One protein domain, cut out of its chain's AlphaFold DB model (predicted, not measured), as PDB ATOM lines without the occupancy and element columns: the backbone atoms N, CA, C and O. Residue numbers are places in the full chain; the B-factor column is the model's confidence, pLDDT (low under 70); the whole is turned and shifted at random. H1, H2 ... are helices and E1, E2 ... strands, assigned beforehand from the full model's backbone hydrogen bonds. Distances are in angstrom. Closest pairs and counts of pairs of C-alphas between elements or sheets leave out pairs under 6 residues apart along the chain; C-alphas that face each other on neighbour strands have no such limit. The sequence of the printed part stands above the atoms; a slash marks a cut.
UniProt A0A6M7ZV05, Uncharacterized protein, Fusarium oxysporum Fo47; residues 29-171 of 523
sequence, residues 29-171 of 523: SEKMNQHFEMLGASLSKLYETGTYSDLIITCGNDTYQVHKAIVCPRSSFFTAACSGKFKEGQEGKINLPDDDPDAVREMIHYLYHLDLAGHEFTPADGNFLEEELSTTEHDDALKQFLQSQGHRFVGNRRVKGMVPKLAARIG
ATOM      1  N   SER A  29     100.190 153.228 170.235       53.91
ATOM      2  CA  SER A  29     101.484 153.814 170.609       53.91
ATOM      3  C   SER A  29     101.495 154.284 172.070       53.91
ATOM      4  O   SER A  29     102.445 154.016 172.799       53.91
ATOM      5  N   GLU A  30     100.428 154.942 172.529       51.81
ATOM      6  CA  GLU A  30     100.322 155.431 173.912       51.81
ATOM      7  C   GLU A  30     100.225 154.293 174.933       51.81
ATOM      8  O   GLU A  30     100.983 154.286 175.902       51.81
ATOM      9  N   LYS A  31      99.375 153.285 174.690       56.31
ATOM     10  CA  LYS A  31      99.296 152.097 175.558       56.31
ATOM     11  C   LYS A  31     100.595 151.292 175.572       56.31
ATOM     12  O   LYS A  31     100.991 150.812 176.630       56.31
ATOM     13  N   MET A  32     101.280 151.162 174.431       59.28
ATOM     14  CA  MET A  32     102.609 150.537 174.390       59.28
ATOM     15  C   MET A  32     103.581 151.264 175.319       59.28
ATOM     16  O   MET A  32     104.206 150.620 176.156       59.28
ATOM     17  N   ASN A  33     103.665 152.592 175.219       62.72
ATOM     18  CA  ASN A  33     104.582 153.392 176.031       62.72
ATOM     19  C   ASN A  33     104.303 153.247 177.537       62.72
ATOM     20  O   ASN A  33     105.240 153.105 178.315       62.72
ATOM     21  N   GLN A  34     103.031 153.181 177.944       65.75
ATOM     22  CA  GLN A  34     102.645 152.961 179.344       65.75
ATOM     23  C   GLN A  34     103.127 151.603 179.884       65.75
ATOM     24  O   GLN A  34     103.646 151.519 180.998       65.75
ATOM     25  N   HIS A  35     103.001 150.533 179.092       70.81
ATOM     26  CA  HIS A  35     103.474 149.207 179.493       70.81
ATOM     27  C   HIS A  35     105.005 149.127 179.597       70.81
ATOM     28  O   HIS A  35     105.512 148.461 180.501       70.81
ATOM     29  N   PHE A  36     105.741 149.826 178.727       70.88
ATOM     30  CA  PHE A  36     107.199 149.928 178.839       70.88
ATOM     31  C   PHE A  36     107.632 150.666 180.108       70.88
ATOM     32  O   PHE A  36     108.552 150.205 180.780       70.88
ATOM     33  N   GLU A  37     106.953 151.755 180.478       69.44
ATOM     34  CA  GLU A  37     107.259 152.492 181.711       69.44
ATOM     35  C   GLU A  37     107.004 151.649 182.966       69.44
ATOM     36  O   GLU A  37     107.845 151.605 183.863       69.44
ATOM     37  N   MET A  38     105.893 150.906 183.013       70.88
ATOM     38  CA  MET A  38     105.607 149.987 184.120       70.88
ATOM     39  C   MET A  38     106.663 148.884 184.264       70.88
ATOM     40  O   MET A  38     107.071 148.546 185.380       70.88
ATOM     41  N   LEU A  39     107.097 148.306 183.140       76.75
ATOM     42  CA  LEU A  39     108.153 147.297 183.138       76.75
ATOM     43  C   LEU A  39     109.485 147.903 183.598       76.75
ATOM     44  O   LEU A  39     110.148 147.313 184.447       76.75
ATOM     45  N   GLY A  40     109.841 149.089 183.097       76.19
ATOM     46  CA  GLY A  40     111.042 149.820 183.504       76.19
ATOM     47  C   GLY A  40     111.073 150.101 185.008       76.19
ATOM     48  O   GLY A  40     112.056 149.773 185.667       76.19
ATOM     49  N   ALA A  41     109.971 150.600 185.578       75.00
ATOM     50  CA  ALA A  41     109.852 150.832 187.020       75.00
ATOM     51  C   ALA A  41     110.020 149.539 187.838       75.00
ATOM     52  O   ALA A  41     110.675 149.523 188.880       75.00
ATOM     53  N   SER A  42     109.469 148.426 187.343       79.12
ATOM     54  CA  SER A  42     109.604 147.123 188.002       79.12
ATOM     55  C   SER A  42     111.050 146.606 187.965       79.12
ATOM     56  O   SER A  42     111.529 146.072 188.963       79.12
ATOM     57  N   LEU A  43     111.761 146.786 186.845       85.88
ATOM     58  CA  LEU A  43     113.179 146.427 186.712       85.88
ATOM     59  C   LEU A  43     114.079 147.304 187.595       85.88
ATOM     60  O   LEU A  43     114.969 146.776 188.255       85.88
ATOM     61  N   SER A  44     113.815 148.610 187.659       84.25
ATOM     62  CA  SER A  44     114.542 149.542 188.529       84.25
ATOM     63  C   SER A  44     114.418 149.146 190.004       84.25
ATOM     64  O   SER A  44     115.417 149.014 190.708       84.25
ATOM     65  N   LYS A  45     113.210 148.773 190.445       83.12
ATOM     66  CA  LYS A  45     112.990 148.251 191.799       83.12
ATOM     67  C   LYS A  45     113.787 146.976 192.088       83.12
ATOM     68  O   LYS A  45     114.318 146.834 193.184       83.12
ATOM     69  N   LEU A  46     113.880 146.047 191.129       87.44
ATOM     70  CA  LEU A  46     114.698 144.837 191.282       87.44
ATOM     71  C   LEU A  46     116.188 145.167 191.427       87.44
ATOM     72  O   LEU A  46     116.873 144.522 192.218       87.44
ATOM     73  N   TYR A  47     116.677 146.163 190.687       91.25
ATOM     74  CA  TYR A  47     118.050 146.651 190.805       91.25
ATOM     75  C   TYR A  47     118.329 147.248 192.193       91.25
ATOM     76  O   TYR A  47     119.314 146.877 192.825       91.25
ATOM     77  N   GLU A  48     117.446 148.116 192.693       88.50
ATOM     78  CA  GLU A  48     117.621 148.799 193.982       88.50
ATOM     79  C   GLU A  48     117.548 147.851 195.183       88.50
ATOM     80  O   GLU A  48     118.322 147.978 196.132       88.50
ATOM     81  N   THR A  49     116.600 146.908 195.175       88.50
ATOM     82  CA  THR A  49     116.357 146.047 196.340       88.50
ATOM     83  C   THR A  49     117.137 144.739 196.306       88.50
ATOM     84  O   THR A  49     117.231 144.068 197.335       88.50
ATOM     85  N   GLY A  50     117.618 144.314 195.132       90.94
ATOM     86  CA  GLY A  50     118.232 142.999 194.925       90.94
ATOM     87  C   GLY A  50     117.293 141.819 195.212       90.94
ATOM     88  O   GLY A  50     117.746 140.683 195.369       90.94
ATOM     89  N   THR A  51     115.983 142.063 195.342       91.25
ATOM     90  CA  THR A  51     115.013 141.022 195.706       91.25
ATOM     91  C   THR A  51     114.908 139.992 194.591       91.25
ATOM     92  O   THR A  51     114.614 140.365 193.467       91.25
ATOM     93  N   TYR A  52     115.052 138.707 194.933       93.19
ATOM     94  CA  TYR A  52     115.105 137.572 193.994       93.19
ATOM     95  C   TYR A  52     116.398 137.462 193.176       93.19
ATOM     96  O   TYR A  52     116.439 136.677 192.227       93.19
ATOM     97  N   SER A  53     117.449 138.198 193.547       95.56
ATOM     98  CA  SER A  53     118.765 138.020 192.936       95.56
ATOM     99  C   SER A  53     119.281 136.591 193.135       95.56
ATOM    100  O   SER A  53     119.122 135.971 194.187       95.56
ATOM    101  N   ASP A  54     119.883 136.056 192.080       93.88
ATOM    102  CA  ASP A  54     120.418 134.694 191.986       93.88
ATOM    103  C   ASP A  54     121.874 134.688 191.478       93.88
ATOM    104  O   ASP A  54     122.432 133.637 191.138       93.88
ATOM    105  N   LEU A  55     122.488 135.875 191.426       96.19
ATOM    106  CA  LEU A  55     123.867 136.116 191.036       96.19
ATOM    107  C   LEU A  55     124.426 137.339 191.773       96.19
ATOM    108  O   LEU A  55     123.768 138.370 191.897       96.19
ATOM    109  N   ILE A  56     125.674 137.236 192.220       97.00
ATOM    110  CA  ILE A  56     126.444 138.332 192.806       97.00
ATOM    111  C   ILE A  56     127.586 138.687 191.854       97.00
ATOM    112  O   ILE A  56     128.372 137.816 191.486       97.00
ATOM    113  N   ILE A  57     127.703 139.959 191.480       97.12
ATOM    114  CA  ILE A  57     128.860 140.481 190.740       97.12
ATOM    115  C   ILE A  57     129.665 141.377 191.680       97.12
ATOM    116  O   ILE A  57     129.090 142.238 192.345       97.12
ATOM    117  N   THR A  58     130.980 141.179 191.758       96.81
ATOM    118  CA  THR A  58     131.890 142.023 192.548       96.81
ATOM    119  C   THR A  58     132.930 142.692 191.661       96.81
ATOM    120  O   THR A  58     133.469 142.048 190.763       96.81
ATOM    121  N   CYS A  59     133.222 143.965 191.921       95.94
ATOM    122  CA  CYS A  59     134.252 144.743 191.227       95.94
ATOM    123  C   CYS A  59     134.853 145.762 192.199       95.94
ATOM    124  O   CYS A  59     134.134 146.605 192.733       95.94
ATOM    125  N   GLY A  60     136.158 145.679 192.470       92.50
ATOM    126  CA  GLY A  60     136.786 146.477 193.525       92.50
ATOM    127  C   GLY A  60     136.087 146.293 194.879       92.50
ATOM    128  O   GLY A  60     136.028 145.182 195.406       92.50
ATOM    129  N   ASN A  61     135.543 147.383 195.427       92.25
ATOM    130  CA  ASN A  61     134.787 147.377 196.685       92.25
ATOM    131  C   ASN A  61     133.270 147.206 196.489       92.25
ATOM    132  O   ASN A  61     132.544 147.044 197.472       92.25
ATOM    133  N   ASP A  62     132.789 147.225 195.247       93.62
ATOM    134  CA  ASP A  62     131.364 147.213 194.951       93.62
ATOM    135  C   ASP A  62     130.836 145.785 194.822       93.62
ATOM    136  O   ASP A  62     131.486 144.883 194.282       93.62
ATOM    137  N   THR A  63     129.621 145.577 195.329       96.44
ATOM    138  CA  THR A  63     128.917 144.293 195.284       96.44
ATOM    139  C   THR A  63     127.501 144.501 194.772       96.44
ATOM    140  O   THR A  63     126.717 145.238 195.365       96.44
ATOM    141  N   TYR A  64     127.163 143.794 193.699       96.94
ATOM    142  CA  TYR A  64     125.898 143.922 192.990       96.94
ATOM    143  C   TYR A  64     125.092 142.629 193.106       96.94
ATOM    144  O   TYR A  64     125.528 141.571 192.649       96.94
ATOM    145  N   GLN A  65     123.901 142.718 193.699       96.81
ATOM    146  CA  GLN A  65     122.916 141.636 193.727       96.81
ATOM    147  C   GLN A  65     122.076 141.699 192.451       96.81
ATOM    148  O   GLN A  65     121.235 142.583 192.299       96.81
ATOM    149  N   VAL A  66     122.321 140.786 191.510       97.12
ATOM    150  CA  VAL A  66     121.736 140.834 190.166       97.12
ATOM    151  C   VAL A  66     120.975 139.558 189.806       97.12
ATOM    152  O   VAL A  66     121.072 138.531 190.472       97.12
ATOM    153  N   HIS A  67     120.200 139.636 188.726       96.56
ATOM    154  CA  HIS A  67     119.321 138.567 188.273       96.56
ATOM    155  C   HIS A  67     119.855 137.970 186.972       96.56
ATOM    156  O   HIS A  67     119.919 138.669 185.954       96.56
ATOM    157  N   LYS A  68     120.171 136.671 186.956       94.25
ATOM    158  CA  LYS A  68     120.624 135.929 185.765       94.25
ATOM    159  C   LYS A  68     119.656 136.110 184.601       94.25
ATOM    160  O   LYS A  68     120.097 136.345 183.479       94.25
ATOM    161  N   ALA A  69     118.351 136.097 184.881       94.19
ATOM    162  CA  ALA A  69     117.289 136.305 183.895       94.19
ATOM    163  C   ALA A  69     117.314 137.693 183.219       94.19
ATOM    164  O   ALA A  69     116.731 137.861 182.151       94.19
ATOM    165  N   ILE A  70     117.979 138.683 183.819       94.75
ATOM    166  CA  ILE A  70     118.113 140.043 183.284       94.75
ATOM    167  C   ILE A  70     119.474 140.214 182.608       94.75
ATOM    168  O   ILE A  70     119.530 140.744 181.495       94.75
ATOM    169  N   VAL A  71     120.553 139.766 183.258       95.62
ATOM    170  CA  VAL A  71     121.926 140.030 182.798       95.62
ATOM    171  C   VAL A  71     122.392 139.067 181.708       95.62
ATOM    172  O   VAL A  71     123.026 139.509 180.754       95.62
ATOM    173  N   CYS A  72     122.040 137.775 181.781       94.12
ATOM    174  CA  CYS A  72     122.504 136.789 180.799       94.12
ATOM    175  C   CYS A  72     121.943 137.083 179.399       94.12
ATOM    176  O   CYS A  72     122.741 137.230 178.478       94.12
ATOM    177  N   PRO A  73     120.626 137.299 179.197       94.31
ATOM    178  CA  PRO A  73     120.094 137.563 177.855       94.31
ATOM    179  C   PRO A  73     120.638 138.836 177.190       94.31
ATOM    180  O   PRO A  73     120.464 139.017 175.989       94.31
ATOM    181  N   ARG A  74     121.265 139.730 177.963       93.38
ATOM    182  CA  ARG A  74     121.818 141.009 177.500       93.38
ATOM    183  C   ARG A  74     123.336 140.993 177.303       93.38
ATOM    184  O   ARG A  74     123.879 141.984 176.826       93.38
ATOM    185  N   SER A  75     124.012 139.905 177.667       96.31
ATOM    186  CA  SER A  75     125.464 139.763 177.562       96.31
ATOM    187  C   SER A  75     125.830 138.327 177.208       96.31
ATOM    188  O   SER A  75     125.530 137.379 177.945       96.31
ATOM    189  N   SER A  76     126.532 138.164 176.088       92.19
ATOM    190  CA  SER A  76     127.073 136.864 175.685       92.19
ATOM    191  C   SER A  76     128.059 136.323 176.724       92.19
ATOM    192  O   SER A  76     128.025 135.129 177.025       92.19
ATOM    193  N   PHE A  77     128.863 137.199 177.337       94.06
ATOM    194  CA  PHE A  77     129.766 136.840 178.427       94.06
ATOM    195  C   PHE A  77     129.008 136.298 179.640       94.06
ATOM    196  O   PHE A  77     129.287 135.184 180.073       94.06
ATOM    197  N   PHE A  78     128.021 137.031 180.175       94.19
ATOM    198  CA  PHE A  78     127.290 136.564 181.360       94.19
ATOM    199  C   PHE A  78     126.493 135.291 181.073       94.19
ATOM    200  O   PHE A  78     126.439 134.410 181.930       94.19
ATOM    201  N   THR A  79     125.949 135.141 179.858       92.94
ATOM    202  CA  THR A  79     125.370 133.866 179.409       92.94
ATOM    203  C   THR A  79     126.396 132.741 179.479       92.94
ATOM    204  O   THR A  79     126.125 131.720 180.105       92.94
ATOM    205  N   ALA A  80     127.578 132.911 178.885       90.44
ATOM    206  CA  ALA A  80     128.626 131.893 178.899       90.44
ATOM    207  C   ALA A  80     129.109 131.577 180.326       90.44
ATOM    208  O   ALA A  80     129.185 130.411 180.693       90.44
ATOM    209  N   ALA A  81     129.346 132.594 181.157       88.56
ATOM    210  CA  ALA A  81     129.814 132.433 182.535       88.56
ATOM    211  C   ALA A  81     128.785 131.728 183.435       88.56
ATOM    212  O   ALA A  81     129.144 130.932 184.304       88.56
ATOM    213  N   CYS A  82     127.492 131.997 183.224       88.19
ATOM    214  CA  CYS A  82     126.415 131.402 184.018       88.19
ATOM    215  C   CYS A  82     125.897 130.075 183.448       88.19
ATOM    216  O   CYS A  82     125.164 129.367 184.144       88.19
ATOM    217  N   SER A  83     126.247 129.728 182.207       78.69
ATOM    218  CA  SER A  83     125.828 128.490 181.548       78.69
ATOM    219  C   SER A  83     126.955 127.448 181.552       78.69
ATOM    220  O   SER A  83     128.081 127.700 181.141       78.69
ATOM    221  N   GLY A  84     126.667 126.236 182.030       68.19
ATOM    222  CA  GLY A  84     127.608 125.110 181.986       68.19
ATOM    223  C   GLY A  84     128.252 124.754 183.330       68.19
ATOM    224  O   GLY A  84     127.614 124.829 184.377       68.19
ATOM    225  N   LYS A  85     129.502 124.267 183.286       72.88
ATOM    226  CA  LYS A  85     130.239 123.720 184.445       72.88
ATOM    227  C   LYS A  85     131.189 124.725 185.110       72.88
ATOM    228  O   LYS A  85     131.971 124.322 185.965       72.88
ATOM    229  N   PHE A  86     131.144 125.994 184.714       78.44
ATOM    230  CA  PHE A  86     132.005 127.029 185.278       78.44
ATOM    231  C   PHE A  86     131.658 127.311 186.744       78.44
ATOM    232  O   PHE A  86     130.515 127.131 187.177       78.44
ATOM    233  N   LYS A  87     132.674 127.706 187.516       81.88
ATOM    234  CA  LYS A  87     132.567 127.932 188.962       81.88
ATOM    235  C   LYS A  87     131.575 129.059 189.252       81.88
ATOM    236  O   LYS A  87     130.766 128.951 190.163       81.88
ATOM    237  N   GLU A  88     131.572 130.071 188.400       84.69
ATOM    238  CA  GLU A  88     130.724 131.255 188.438       84.69
ATOM    239  C   GLU A  88     129.234 130.897 188.380       84.69
ATOM    240  O   GLU A  88     128.436 131.366 189.195       84.69
ATOM    241  N   GLY A  89     128.857 130.008 187.454       80.00
ATOM    242  CA  GLY A  89     127.484 129.523 187.317       80.00
ATOM    243  C   GLY A  89     127.011 128.698 188.518       80.00
ATOM    244  O   GLY A  89     125.847 128.825 188.911       80.00
ATOM    245  N   GLN A  90     127.911 127.903 189.116       83.75
ATOM    246  CA  GLN A  90     127.632 127.046 190.278       83.75
ATOM    247  C   GLN A  90     127.557 127.832 191.591       83.75
ATOM    248  O   GLN A  90     126.654 127.603 192.391       83.75
ATOM    249  N   GLU A  91     128.489 128.757 191.809       88.69
ATOM    250  CA  GLU A  91     128.556 129.574 193.024       88.69
ATOM    251  C   GLU A  91     127.603 130.770 192.976       88.69
ATOM    252  O   GLU A  91     127.312 131.362 194.013       88.69
ATOM    253  N   GLY A  92     127.114 131.138 191.786       90.25
ATOM    254  CA  GLY A  92     126.316 132.347 191.610       90.25
ATOM    255  C   GLY A  92     127.119 133.601 191.947       90.25
ATOM    256  O   GLY A  92     126.556 134.567 192.459       90.25
ATOM    257  N   LYS A  93     128.430 133.591 191.680       93.88
ATOM    258  CA  LYS A  93     129.325 134.714 191.952       93.88
ATOM    259  C   LYS A  93     130.296 134.928 190.798       93.88
ATOM    260  O   LYS A  93     130.986 133.999 190.394       93.88
ATOM    261  N   ILE A  94     130.371 136.158 190.305       94.50
ATOM    262  CA  ILE A  94     131.329 136.598 189.287       94.50
ATOM    263  C   ILE A  94     132.163 137.727 189.882       94.50
ATOM    264  O   ILE A  94     131.619 138.657 190.471       94.50
ATOM    265  N   ASN A  95     133.481 137.645 189.732       93.62
ATOM    266  CA  ASN A  95     134.405 138.677 190.186       93.62
ATOM    267  C   ASN A  95     135.104 139.319 188.986       93.62
ATOM    268  O   ASN A  95     135.648 138.594 188.156       93.62
ATOM    269  N   LEU A  96     135.111 140.650 188.928       94.38
ATOM    270  CA  LEU A  96     135.685 141.459 187.851       94.38
ATOM    271  C   LEU A  96     136.833 142.326 188.411       94.38
ATOM    272  O   LEU A  96     136.653 143.520 188.627       94.38
ATOM    273  N   PRO A  97     137.995 141.739 188.757       91.25
ATOM    274  CA  PRO A  97     139.060 142.460 189.459       91.25
ATOM    275  C   PRO A  97     139.836 143.439 188.570       91.25
ATOM    276  O   PRO A  97     140.416 144.387 189.091       91.25
ATOM    277  N   ASP A  98     139.849 143.204 187.256       88.81
ATOM    278  CA  ASP A  98     140.652 143.962 186.289       88.81
ATOM    279  C   ASP A  98     139.874 145.117 185.639       88.81
ATOM    280  O   ASP A  98     140.399 145.793 184.756       88.81
ATOM    281  N   ASP A  99     138.612 145.322 186.028       92.94
ATOM    282  CA  ASP A  99     137.753 146.361 185.465       92.94
ATOM    283  C   ASP A  99     137.635 147.577 186.382       92.94
ATOM    284  O   ASP A  99     137.735 147.494 187.607       92.94
ATOM    285  N   ASP A 100     137.387 148.726 185.759       92.25
ATOM    286  CA  ASP A 100     137.139 149.980 186.456       92.25
ATOM    287  C   ASP A 100     135.781 149.926 187.194       92.25
ATOM    288  O   ASP A 100     134.750 149.707 186.545       92.25
ATOM    289  N   PRO A 101     135.742 150.117 188.532       94.56
ATOM    290  CA  PRO A 101     134.507 150.007 189.311       94.56
ATOM    291  C   PRO A 101     133.401 150.961 188.860       94.56
ATOM    292  O   PRO A 101     132.236 150.563 188.824       94.56
ATOM    293  N   ASP A 102     133.748 152.184 188.448       92.44
ATOM    294  CA  ASP A 102     132.771 153.153 187.956       92.44
ATOM    295  C   ASP A 102     132.187 152.719 186.610       92.44
ATOM    296  O   ASP A 102     130.971 152.768 186.420       92.44
ATOM    297  N   ALA A 103     133.015 152.217 185.693       93.94
ATOM    298  CA  ALA A 103     132.530 151.681 184.424       93.94
ATOM    299  C   ALA A 103     131.653 150.430 184.620       93.94
ATOM    300  O   ALA A 103     130.630 150.278 183.945       93.94
ATOM    301  N   VAL A 104     132.001 149.549 185.565       96.19
ATOM    302  CA  VAL A 104     131.175 148.379 185.908       96.19
ATOM    303  C   VAL A 104     129.846 148.808 186.518       96.19
ATOM    304  O   VAL A 104     128.810 148.261 186.142       96.19
ATOM    305  N   ARG A 105     129.834 149.816 187.396       94.62
ATOM    306  CA  ARG A 105     128.602 150.389 187.955       94.62
ATOM    307  C   ARG A 105     127.653 150.859 186.851       94.62
ATOM    308  O   ARG A 105     126.470 150.516 186.872       94.62
ATOM    309  N   GLU A 106     128.177 151.573 185.855       94.06
ATOM    310  CA  GLU A 106     127.417 152.009 184.677       94.06
ATOM    311  C   GLU A 106     126.919 150.832 183.823       94.06
ATOM    312  O   GLU A 106     125.757 150.806 183.410       94.06
ATOM    313  N   MET A 107     127.761 149.817 183.605       96.56
ATOM    314  CA  MET A 107     127.376 148.594 182.899       96.56
ATOM    315  C   MET A 107     126.218 147.873 183.602       96.56
ATOM    316  O   MET A 107     125.237 147.512 182.948       96.56
ATOM    317  N   ILE A 108     126.300 147.657 184.921       96.50
ATOM    318  CA  ILE A 108     125.231 146.985 185.671       96.50
ATOM    319  C   ILE A 108     123.958 147.832 185.647       96.50
ATOM    320  O   ILE A 108     122.884 147.285 185.395       96.50
ATOM    321  N   HIS A 109     124.059 149.150 185.832       93.56
ATOM    322  CA  HIS A 109     122.908 150.044 185.736       93.56
ATOM    323  C   HIS A 109     122.211 149.931 184.371       93.56
ATOM    324  O   HIS A 109     120.988 149.748 184.306       93.56
ATOM    325  N   TYR A 110     122.983 149.958 183.282       94.31
ATOM    326  CA  TYR A 110     122.477 149.831 181.917       94.31
ATOM    327  C   TYR A 110     121.683 148.539 181.690       94.31
ATOM    328  O   TYR A 110     120.655 148.554 181.014       94.31
ATOM    329  N   LEU A 111     122.092 147.417 182.288       94.44
ATOM    330  CA  LEU A 111     121.395 146.137 182.118       94.44
ATOM    331  C   LEU A 111     119.945 146.155 182.639       94.44
ATOM    332  O   LEU A 111     119.128 145.356 182.172       94.44
ATOM    333  N   TYR A 112     119.613 147.066 183.558       92.62
ATOM    334  CA  TYR A 112     118.260 147.231 184.103       92.62
ATOM    335  C   TYR A 112     117.497 148.397 183.478       92.62
ATOM    336  O   TYR A 112     116.283 148.296 183.306       92.62
ATOM    337  N   HIS A 113     118.200 149.470 183.117       87.50
ATOM    338  CA  HIS A 113     117.573 150.733 182.720       87.50
ATOM    339  C   HIS A 113     117.663 151.018 181.217       87.50
ATOM    340  O   HIS A 113     116.907 151.842 180.714       87.50
ATOM    341  N   LEU A 114     118.553 150.326 180.490       85.88
ATOM    342  CA  LEU A 114     118.926 150.609 179.093       85.88
ATOM    343  C   LEU A 114     119.435 152.043 178.868       85.88
ATOM    344  O   LEU A 114     119.481 152.522 177.736       85.88
ATOM    345  N   ASP A 115     119.862 152.690 179.950       84.12
ATOM    346  CA  ASP A 115     120.552 153.970 179.976       84.12
ATOM    347  C   ASP A 115     121.679 153.904 181.017       84.12
ATOM    348  O   ASP A 115     121.644 153.087 181.947       84.12
ATOM    349  N   LEU A 116     122.693 154.745 180.846       82.00
ATOM    350  CA  LEU A 116     123.735 154.936 181.852       82.00
ATOM    351  C   LEU A 116     123.130 155.655 183.062       82.00
ATOM    352  O   LEU A 116     122.208 156.461 182.900       82.00
ATOM    353  N   ALA A 117     123.619 155.333 184.259       72.38
ATOM    354  CA  ALA A 117     123.145 155.929 185.498       72.38
ATOM    355  C   ALA A 117     123.215 157.443 185.373       72.38
ATOM    356  O   ALA A 117     124.180 158.003 184.848       72.38
ATOM    357  N   GLY A 118     122.139 158.099 185.797       58.09
ATOM    358  CA  GLY A 118     121.984 159.526 185.647       58.09
ATOM    359  C   GLY A 118     123.207 160.286 186.162       58.09
ATOM    360  O   GLY A 118     123.299 160.609 187.336       58.09
ATOM    361  N   HIS A 119     124.005 160.783 185.224       48.72
ATOM    362  CA  HIS A 119     124.313 162.207 185.188       48.72
ATOM    363  C   HIS A 119     123.057 163.000 184.775       48.72
ATOM    364  O   HIS A 119     123.117 163.893 183.932       48.72
ATOM    365  N   GLU A 120     121.899 162.673 185.358       41.47
ATOM    366  CA  GLU A 120     120.822 163.634 185.500       41.47
ATOM    367  C   GLU A 120     121.387 164.698 186.430       41.47
ATOM    368  O   GLU A 120     121.582 164.496 187.624       41.47
ATOM    369  N   PHE A 121     121.790 165.800 185.816       44.44
ATOM    370  CA  PHE A 121     122.367 166.950 186.471       44.44
ATOM    371  C   PHE A 121     121.400 167.422 187.564       44.44
ATOM    372  O   PHE A 121     120.410 168.091 187.272       44.44
ATOM    373  N   THR A 122     121.656 167.065 188.819       37.94
ATOM    374  CA  THR A 122     121.042 167.726 189.968       37.94
ATOM    375  C   THR A 122     122.008 168.819 190.408       37.94
ATOM    376  O   THR A 122     122.990 168.509 191.089       37.94
ATOM    377  N   PRO A 123     121.803 170.098 190.034       39.16
ATOM    378  CA  PRO A 123     122.497 171.169 190.724       39.16
ATOM    379  C   PRO A 123     122.060 171.098 192.186       39.16
ATOM    380  O   PRO A 123     120.858 171.127 192.468       39.16
ATOM    381  N   ALA A 124     123.018 171.055 193.109       41.41
ATOM    382  CA  ALA A 124     122.749 171.218 194.539       41.41
ATOM    383  C   ALA A 124     121.972 172.525 194.837       41.41
ATOM    384  O   ALA A 124     121.332 172.657 195.875       41.41
ATOM    385  N   ASP A 125     121.978 173.456 193.880       42.66
ATOM    386  CA  ASP A 125     121.500 174.827 194.014       42.66
ATOM    387  C   ASP A 125     120.049 175.031 193.525       42.66
ATOM    388  O   ASP A 125     119.568 176.163 193.491       42.66
ATOM    389  N   GLY A 126     119.340 173.975 193.095       44.12
ATOM    390  CA  GLY A 126     117.900 174.041 192.786       44.12
ATOM    391  C   GLY A 126     117.492 174.885 191.564       44.12
ATOM    392  O   GLY A 126     116.321 175.237 191.422       44.12
ATOM    393  N   ASN A 127     118.419 175.213 190.660       43.44
ATOM    394  CA  ASN A 127     118.133 176.024 189.471       43.44
ATOM    395  C   ASN A 127     117.601 175.182 188.294       43.44
ATOM    396  O   ASN A 127     118.364 174.765 187.422       43.44
ATOM    397  N   PHE A 128     116.283 175.007 188.230       44.06
ATOM    398  CA  PHE A 128     115.578 174.408 187.092       44.06
ATOM    399  C   PHE A 128     114.761 175.460 186.329       44.06
ATOM    400  O   PHE A 128     114.149 176.325 186.958       44.06
ATOM    401  N   LEU A 129     114.692 175.377 184.995       49.22
ATOM    402  CA  LEU A 129     113.705 176.126 184.207       49.22
ATOM    403  C   LEU A 129     113.006 175.210 183.191       49.22
ATOM    404  O   LEU A 129     113.650 174.566 182.371       49.22
ATOM    405  N   GLU A 130     111.678 175.243 183.304       53.53
ATOM    406  CA  GLU A 130     110.600 174.536 182.596       53.53
ATOM    407  C   GLU A 130     110.435 173.023 182.831       53.53
ATOM    408  O   GLU A 130     111.358 172.213 182.761       53.53
ATOM    409  N   GLU A 131     109.188 172.665 183.164       56.84
ATOM    410  CA  GLU A 131     108.718 171.299 183.381       56.84
ATOM    411  C   GLU A 131     108.392 170.668 182.028       56.84
ATOM    412  O   GLU A 131     107.477 171.114 181.329       56.84
ATOM    413  N   GLU A 132     109.108 169.610 181.655       60.06
ATOM    414  CA  GLU A 132     108.785 168.888 180.432       60.06
ATOM    415  C   GLU A 132     107.614 167.944 180.715       60.06
ATOM    416  O   GLU A 132     107.727 166.965 181.458       60.06
ATOM    417  N   LEU A 133     106.447 168.262 180.159       66.19
ATOM    418  CA  LEU A 133     105.255 167.432 180.295       66.19
ATOM    419  C   LEU A 133     105.266 166.316 179.254       66.19
ATOM    420  O   LEU A 133     105.609 166.523 178.089       66.19
ATOM    421  N   SER A 134     104.839 165.121 179.656       64.25
ATOM    422  CA  SER A 134     104.584 164.042 178.714       64.25
ATOM    423  C   SER A 134     103.554 164.496 177.692       64.25
ATOM    424  O   SER A 134     102.527 165.070 178.040       64.25
ATOM    425  N   THR A 135     103.797 164.202 176.421       63.69
ATOM    426  CA  THR A 135     102.808 164.424 175.358       63.69
ATOM    427  C   THR A 135     101.588 163.515 175.519       63.69
ATOM    428  O   THR A 135     100.528 163.832 174.997       63.69
ATOM    429  N   THR A 136     101.738 162.419 176.266       62.91
ATOM    430  CA  THR A 136     100.697 161.437 176.578       62.91
ATOM    431  C   THR A 136      99.836 161.888 177.758       62.91
ATOM    432  O   THR A 136     100.369 162.233 178.819       62.91
ATOM    433  N   GLU A 137      98.516 161.831 177.597       73.19
ATOM    434  CA  GLU A 137      97.556 161.953 178.696       73.19
ATOM    435  C   GLU A 137      97.299 160.576 179.323       73.19
ATOM    436  O   GLU A 137      97.162 159.572 178.627       73.19
ATOM    437  N   HIS A 138      97.285 160.517 180.652       72.00
ATOM    438  CA  HIS A 138      97.097 159.293 181.426       72.00
ATOM    439  C   HIS A 138      95.680 159.275 181.996       72.00
ATOM    440  O   HIS A 138      95.205 160.298 182.495       72.00
ATOM    441  N   ASP A 139      95.024 158.116 181.937       76.19
ATOM    442  CA  ASP A 139      93.744 157.916 182.612       76.19
ATOM    443  C   ASP A 139      93.902 157.920 184.142       76.19
ATOM    444  O   ASP A 139      95.007 157.797 184.683       76.19
ATOM    445  N   ASP A 140      92.784 158.093 184.852       76.25
ATOM    446  CA  ASP A 140      92.787 158.270 186.305       76.25
ATOM    447  C   ASP A 140      93.369 157.058 187.049       76.25
ATOM    448  O   ASP A 140      94.060 157.230 188.053       76.25
ATOM    449  N   ALA A 141      93.148 155.840 186.543       74.06
ATOM    450  CA  ALA A 141      93.639 154.617 187.173       74.06
ATOM    451  C   ALA A 141      95.167 154.504 187.067       74.06
ATOM    452  O   ALA A 141      95.847 154.236 188.063       74.06
ATOM    453  N   LEU A 142      95.725 154.763 185.883       65.31
ATOM    454  CA  LEU A 142      97.164 154.712 185.653       65.31
ATOM    455  C   LEU A 142      97.887 155.883 186.321       65.31
ATOM    456  O   LEU A 142      98.963 155.702 186.886       65.31
ATOM    457  N   LYS A 143      97.283 157.074 186.317       77.00
ATOM    458  CA  LYS A 143      97.793 158.230 187.059       77.00
ATOM    459  C   LYS A 143      97.897 157.922 188.551       77.00
ATOM    460  O   LYS A 143      98.938 158.183 189.144       77.00
ATOM    461  N   GLN A 144      96.868 157.319 189.146       76.19
ATOM    462  CA  GLN A 144      96.861 156.962 190.565       76.19
ATOM    463  C   GLN A 144      97.903 155.875 190.889       76.19
ATOM    464  O   GLN A 144      98.602 155.969 191.901       76.19
ATOM    465  N   PHE A 145      98.080 154.893 189.997       72.19
ATOM    466  CA  PHE A 145      99.150 153.900 190.105       72.19
ATOM    467  C   PHE A 145     100.542 154.547 190.036       72.19
ATOM    468  O   PHE A 145     101.347 154.351 190.942       72.19
ATOM    469  N   LEU A 146     100.819 155.375 189.028       65.06
ATOM    470  CA  LEU A 146     102.116 156.040 188.867       65.06
ATOM    471  C   LEU A 146     102.402 157.038 190.003       65.06
ATOM    472  O   LEU A 146     103.538 157.144 190.458       65.06
ATOM    473  N   GLN A 147     101.381 157.711 190.535       75.12
ATOM    474  CA  GLN A 147     101.513 158.537 191.740       75.12
ATOM    475  C   GLN A 147     101.879 157.702 192.974       75.12
ATOM    476  O   GLN A 147     102.706 158.139 193.770       75.12
ATOM    477  N   SER A 148     101.335 156.485 193.114       66.88
ATOM    478  CA  SER A 148     101.737 155.556 194.184       66.88
ATOM    479  C   SER A 148     103.191 155.082 194.059       66.88
ATOM    480  O   SER A 148     103.783 154.676 195.054       66.88
ATOM    481  N   GLN A 149     103.766 155.164 192.854       55.53
ATOM    482  CA  GLN A 149     105.178 154.890 192.571       55.53
ATOM    483  C   GLN A 149     106.050 156.168 192.586       55.53
ATOM    484  O   GLN A 149     107.218 156.107 192.224       55.53
ATOM    485  N   GLY A 150     105.511 157.326 193.003       54.53
ATOM    486  CA  GLY A 150     106.270 158.574 193.191       54.53
ATOM    487  C   GLY A 150     106.298 159.545 192.001       54.53
ATOM    488  O   GLY A 150     106.952 160.584 192.081       54.53
ATOM    489  N   HIS A 151     105.581 159.273 190.907       64.94
ATOM    490  CA  HIS A 151     105.570 160.152 189.732       64.94
ATOM    491  C   HIS A 151     104.672 161.394 189.910       64.94
ATOM    492  O   HIS A 151     103.547 161.314 190.411       64.94
ATOM    493  N   ARG A 152     105.144 162.559 189.437       73.56
ATOM    494  CA  ARG A 152     104.453 163.862 189.536       73.56
ATOM    495  C   ARG A 152     103.687 164.200 188.247       73.56
ATOM    496  O   ARG A 152     104.127 163.847 187.156       73.56
ATOM    497  N   PHE A 153     102.554 164.897 188.355       74.75
ATOM    498  CA  PHE A 153     101.649 165.194 187.230       74.75
ATOM    499  C   PHE A 153     101.190 166.656 187.220       74.75
ATOM    500  O   PHE A 153     100.963 167.236 188.280       74.75
ATOM    501  N   VAL A 154     100.965 167.204 186.021       76.56
ATOM    502  CA  VAL A 154     100.253 168.471 185.781       76.56
ATOM    503  C   VAL A 154      99.065 168.174 184.862       76.56
ATOM    504  O   VAL A 154      99.228 167.784 183.704       76.56
ATOM    505  N   GLY A 155      97.844 168.300 185.387       82.12
ATOM    506  CA  GLY A 155      96.645 167.786 184.713       82.12
ATOM    507  C   GLY A 155      96.692 166.257 184.585       82.12
ATOM    508  O   GLY A 155      96.954 165.565 185.572       82.12
ATOM    509  N   ASN A 156      96.463 165.732 183.379       75.62
ATOM    510  CA  ASN A 156      96.586 164.299 183.059       75.62
ATOM    511  C   ASN A 156      97.937 163.944 182.423       75.62
ATOM    512  O   ASN A 156      98.147 162.818 181.978       75.62
ATOM    513  N   ARG A 157      98.879 164.891 182.382       72.06
ATOM    514  CA  ARG A 157     100.200 164.696 181.780       72.06
ATOM    515  C   ARG A 157     101.244 164.550 182.876       72.06
ATOM    516  O   ARG A 157     101.244 165.303 183.853       72.06
ATOM    517  N   ARG A 158     102.105 163.543 182.741       76.00
ATOM    518  CA  ARG A 158     103.180 163.276 183.698       76.00
ATOM    519  C   ARG A 158     104.271 164.319 183.508       76.00
ATOM    520  O   ARG A 158     104.609 164.655 182.378       76.00
ATOM    521  N   VAL A 159     104.853 164.806 184.595       72.94
ATOM    522  CA  VAL A 159     106.112 165.551 184.524       72.94
ATOM    523  C   VAL A 159     107.202 164.529 184.191       72.94
ATOM    524  O   VAL A 159     107.454 163.617 184.981       72.94
ATOM    525  N   LYS A 160     107.790 164.624 182.992       59.78
ATOM    526  CA  LYS A 160     108.889 163.750 182.547       59.78
ATOM    527  C   LYS A 160     110.173 164.048 183.310       59.78
ATOM    528  O   LYS A 160     110.906 163.120 183.617       59.78
ATOM    529  N   GLY A 161     110.385 165.315 183.650       53.38
ATOM    530  CA  GLY A 161     111.529 165.799 184.409       53.38
ATOM    531  C   GLY A 161     111.550 167.325 184.445       53.38
ATOM    532  O   GLY A 161     110.702 167.991 183.841       53.38
ATOM    533  N   MET A 162     112.513 167.880 185.171       52.88
ATOM    534  CA  MET A 162     112.871 169.295 185.080       52.88
ATOM    535  C   MET A 162     114.018 169.424 184.073       52.88
ATOM    536  O   MET A 162     114.975 168.657 184.163       52.88
ATOM    537  N   VAL A 163     113.937 170.342 183.104       47.50
ATOM    538  CA  VAL A 163     114.945 170.397 182.032       47.50
ATOM    539  C   VAL A 163     116.235 171.073 182.535       47.50
ATOM    540  O   VAL A 163     116.182 172.204 183.032       47.50
ATOM    541  N   PRO A 164     117.414 170.433 182.411       46.44
ATOM    542  CA  PRO A 164     118.681 171.048 182.796       46.44
ATOM    543  C   PRO A 164     119.129 172.140 181.802       46.44
ATOM    544  O   PRO A 164     118.869 172.055 180.598       46.44
ATOM    545  N   LYS A 165     119.860 173.164 182.278       51.78
ATOM    546  CA  LYS A 165     120.523 174.174 181.415       51.78
ATOM    547  C   LYS A 165     121.438 173.511 180.371       51.78
ATOM    548  O   LYS A 165     121.909 172.405 180.576       51.78
ATOM    549  N   LEU A 166     121.777 174.193 179.274       46.97
ATOM    550  CA  LEU A 166     122.600 173.612 178.195       46.97
ATOM    551  C   LEU A 166     123.939 173.006 178.675       46.97
ATOM    552  O   LEU A 166     124.273 171.903 178.266       46.97
ATOM    553  N   ALA A 167     124.648 173.657 179.605       48.94
ATOM    554  CA  ALA A 167     125.860 173.097 180.224       48.94
ATOM    555  C   ALA A 167     125.581 171.816 181.038       48.94
ATOM    556  O   ALA A 167     126.386 170.893 181.067       48.94
ATOM    557  N   ALA A 168     124.393 171.735 181.636       52.91
ATOM    558  CA  ALA A 168     123.904 170.564 182.342       52.91
ATOM    559  C   ALA A 168     123.437 169.432 181.407       52.91
ATOM    560  O   ALA A 168     123.475 168.268 181.788       52.91
ATOM    561  N   ARG A 169     123.044 169.762 180.169       54.19
ATOM    562  CA  ARG A 169     122.700 168.792 179.113       54.19
ATOM    563  C   ARG A 169     123.923 168.105 178.512       54.19
ATOM    564  O   ARG A 169     123.786 166.999 178.004       54.19
ATOM    565  N   ILE A 170     125.072 168.777 178.522       59.41
ATOM    566  CA  ILE A 170     126.331 168.217 178.022       59.41
ATOM    567  C   ILE A 170     126.908 167.251 179.071       59.41
ATOM    568  O   ILE A 170     127.387 166.192 178.694       59.41
ATOM    569  N   GLY A 171     126.756 167.540 180.372       68.62
ATOM    570  CA  GLY A 171     127.345 166.756 181.469       68.62
ATOM    571  C   GLY A 171     128.774 167.218 181.797       68.62
ATOM    572  O   GLY A 171     129.320 168.054 181.074       68.62
TER     573      GLY A 171
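This is residues 29 to 171 of the 523 residues of an uncharacterized protein of Fusarium oxysporum Fo47 (UniProt A0A6M7ZV05). Going along the printed part from its first residue, you meet a long helix, H1, that reaches from a loose lobe, the two-strand ribbon E4 E5 with H6, to a better-formed lobe, a three-stranded sheet with H5 over one face. Beside H5 and the sheet sit the helical hairpin H2 H3 and short H4; residues 114 to 130 lead back to the loose lobe, and H7 comes last. The 143 printed residues hold seven named helices and five strands, in the order H1 E1 E2 H2 H3 H4 E3 H5 E4 H6 E5 H7; the class is mixed, helices and strands. One sheet is E2 E1 E3, mixed, the other E4 E5, antiparallel. The whole is loose, with a radius of gyration of the C-alphas of 18.5 A, and elongated, 55 by 36 by 23 A.

Start at H1, residues 29 to 49; its residues 40 to 47 alone touch H5, residues 101 to 113, closest at the C-alphas of Leu 43 and Tyr 112, 5.8 A, opposite ways at a steep tilt of 42 degrees. Next come E1, residues 55 to 59, and E2, residues 62 to 66, an antiparallel hairpin, with N 57 and O 64 2.9 A apart. E3, residues 93 to 95, is parallel to E1, with N 94 and O 56 at 2.9 A. H5 lies over E2 and E1 at a height over the sheet of 10.2 A, making two layers, a helix on one face of a sheet. H2, residues 68 to 74, touches H3, residues 76 to 82, closest at the C-alphas of Cys 72 and Thr 79, 4.3 A. H4, residues 87 to 91, touches H3 only at the corner, closest at the C-alphas of Cys 82 and Gly 89, 3.9 A. Farther on, E4, residues 131 to 137, and E5, residues 157 to 162, are antiparallel, with N 134 and O 158 at 2.8 A. H6, residues 140 to 148, is near H1; H7, residues 166 to 170, touches no helix. Each O i to N i+4 pair is within hydrogen-bond range in H1, H3, H4, H6 and H7, but 8 of 9 in H5 and 1 of 3 in H2, where 2 of 4 O i to N i+3 pairs are.

Find C-alpha 29 at (101.484, 153.814, 170.609); H1 runs 30.7 A from there. H5 covers 18.2 A, E4 15.3 A, and H7 ends at C-alpha 170, (126.331, 168.217, 178.022).

The printed part has no cut, and its farthest C-alphas, of Lys 85 and Gly 155, are 55.4 A apart. The link from H5 to E4 is long. Mean pLDDT of the printed part is 76.9; look for values under 70 at, among others, residues 118 to 136 and 160 to 171.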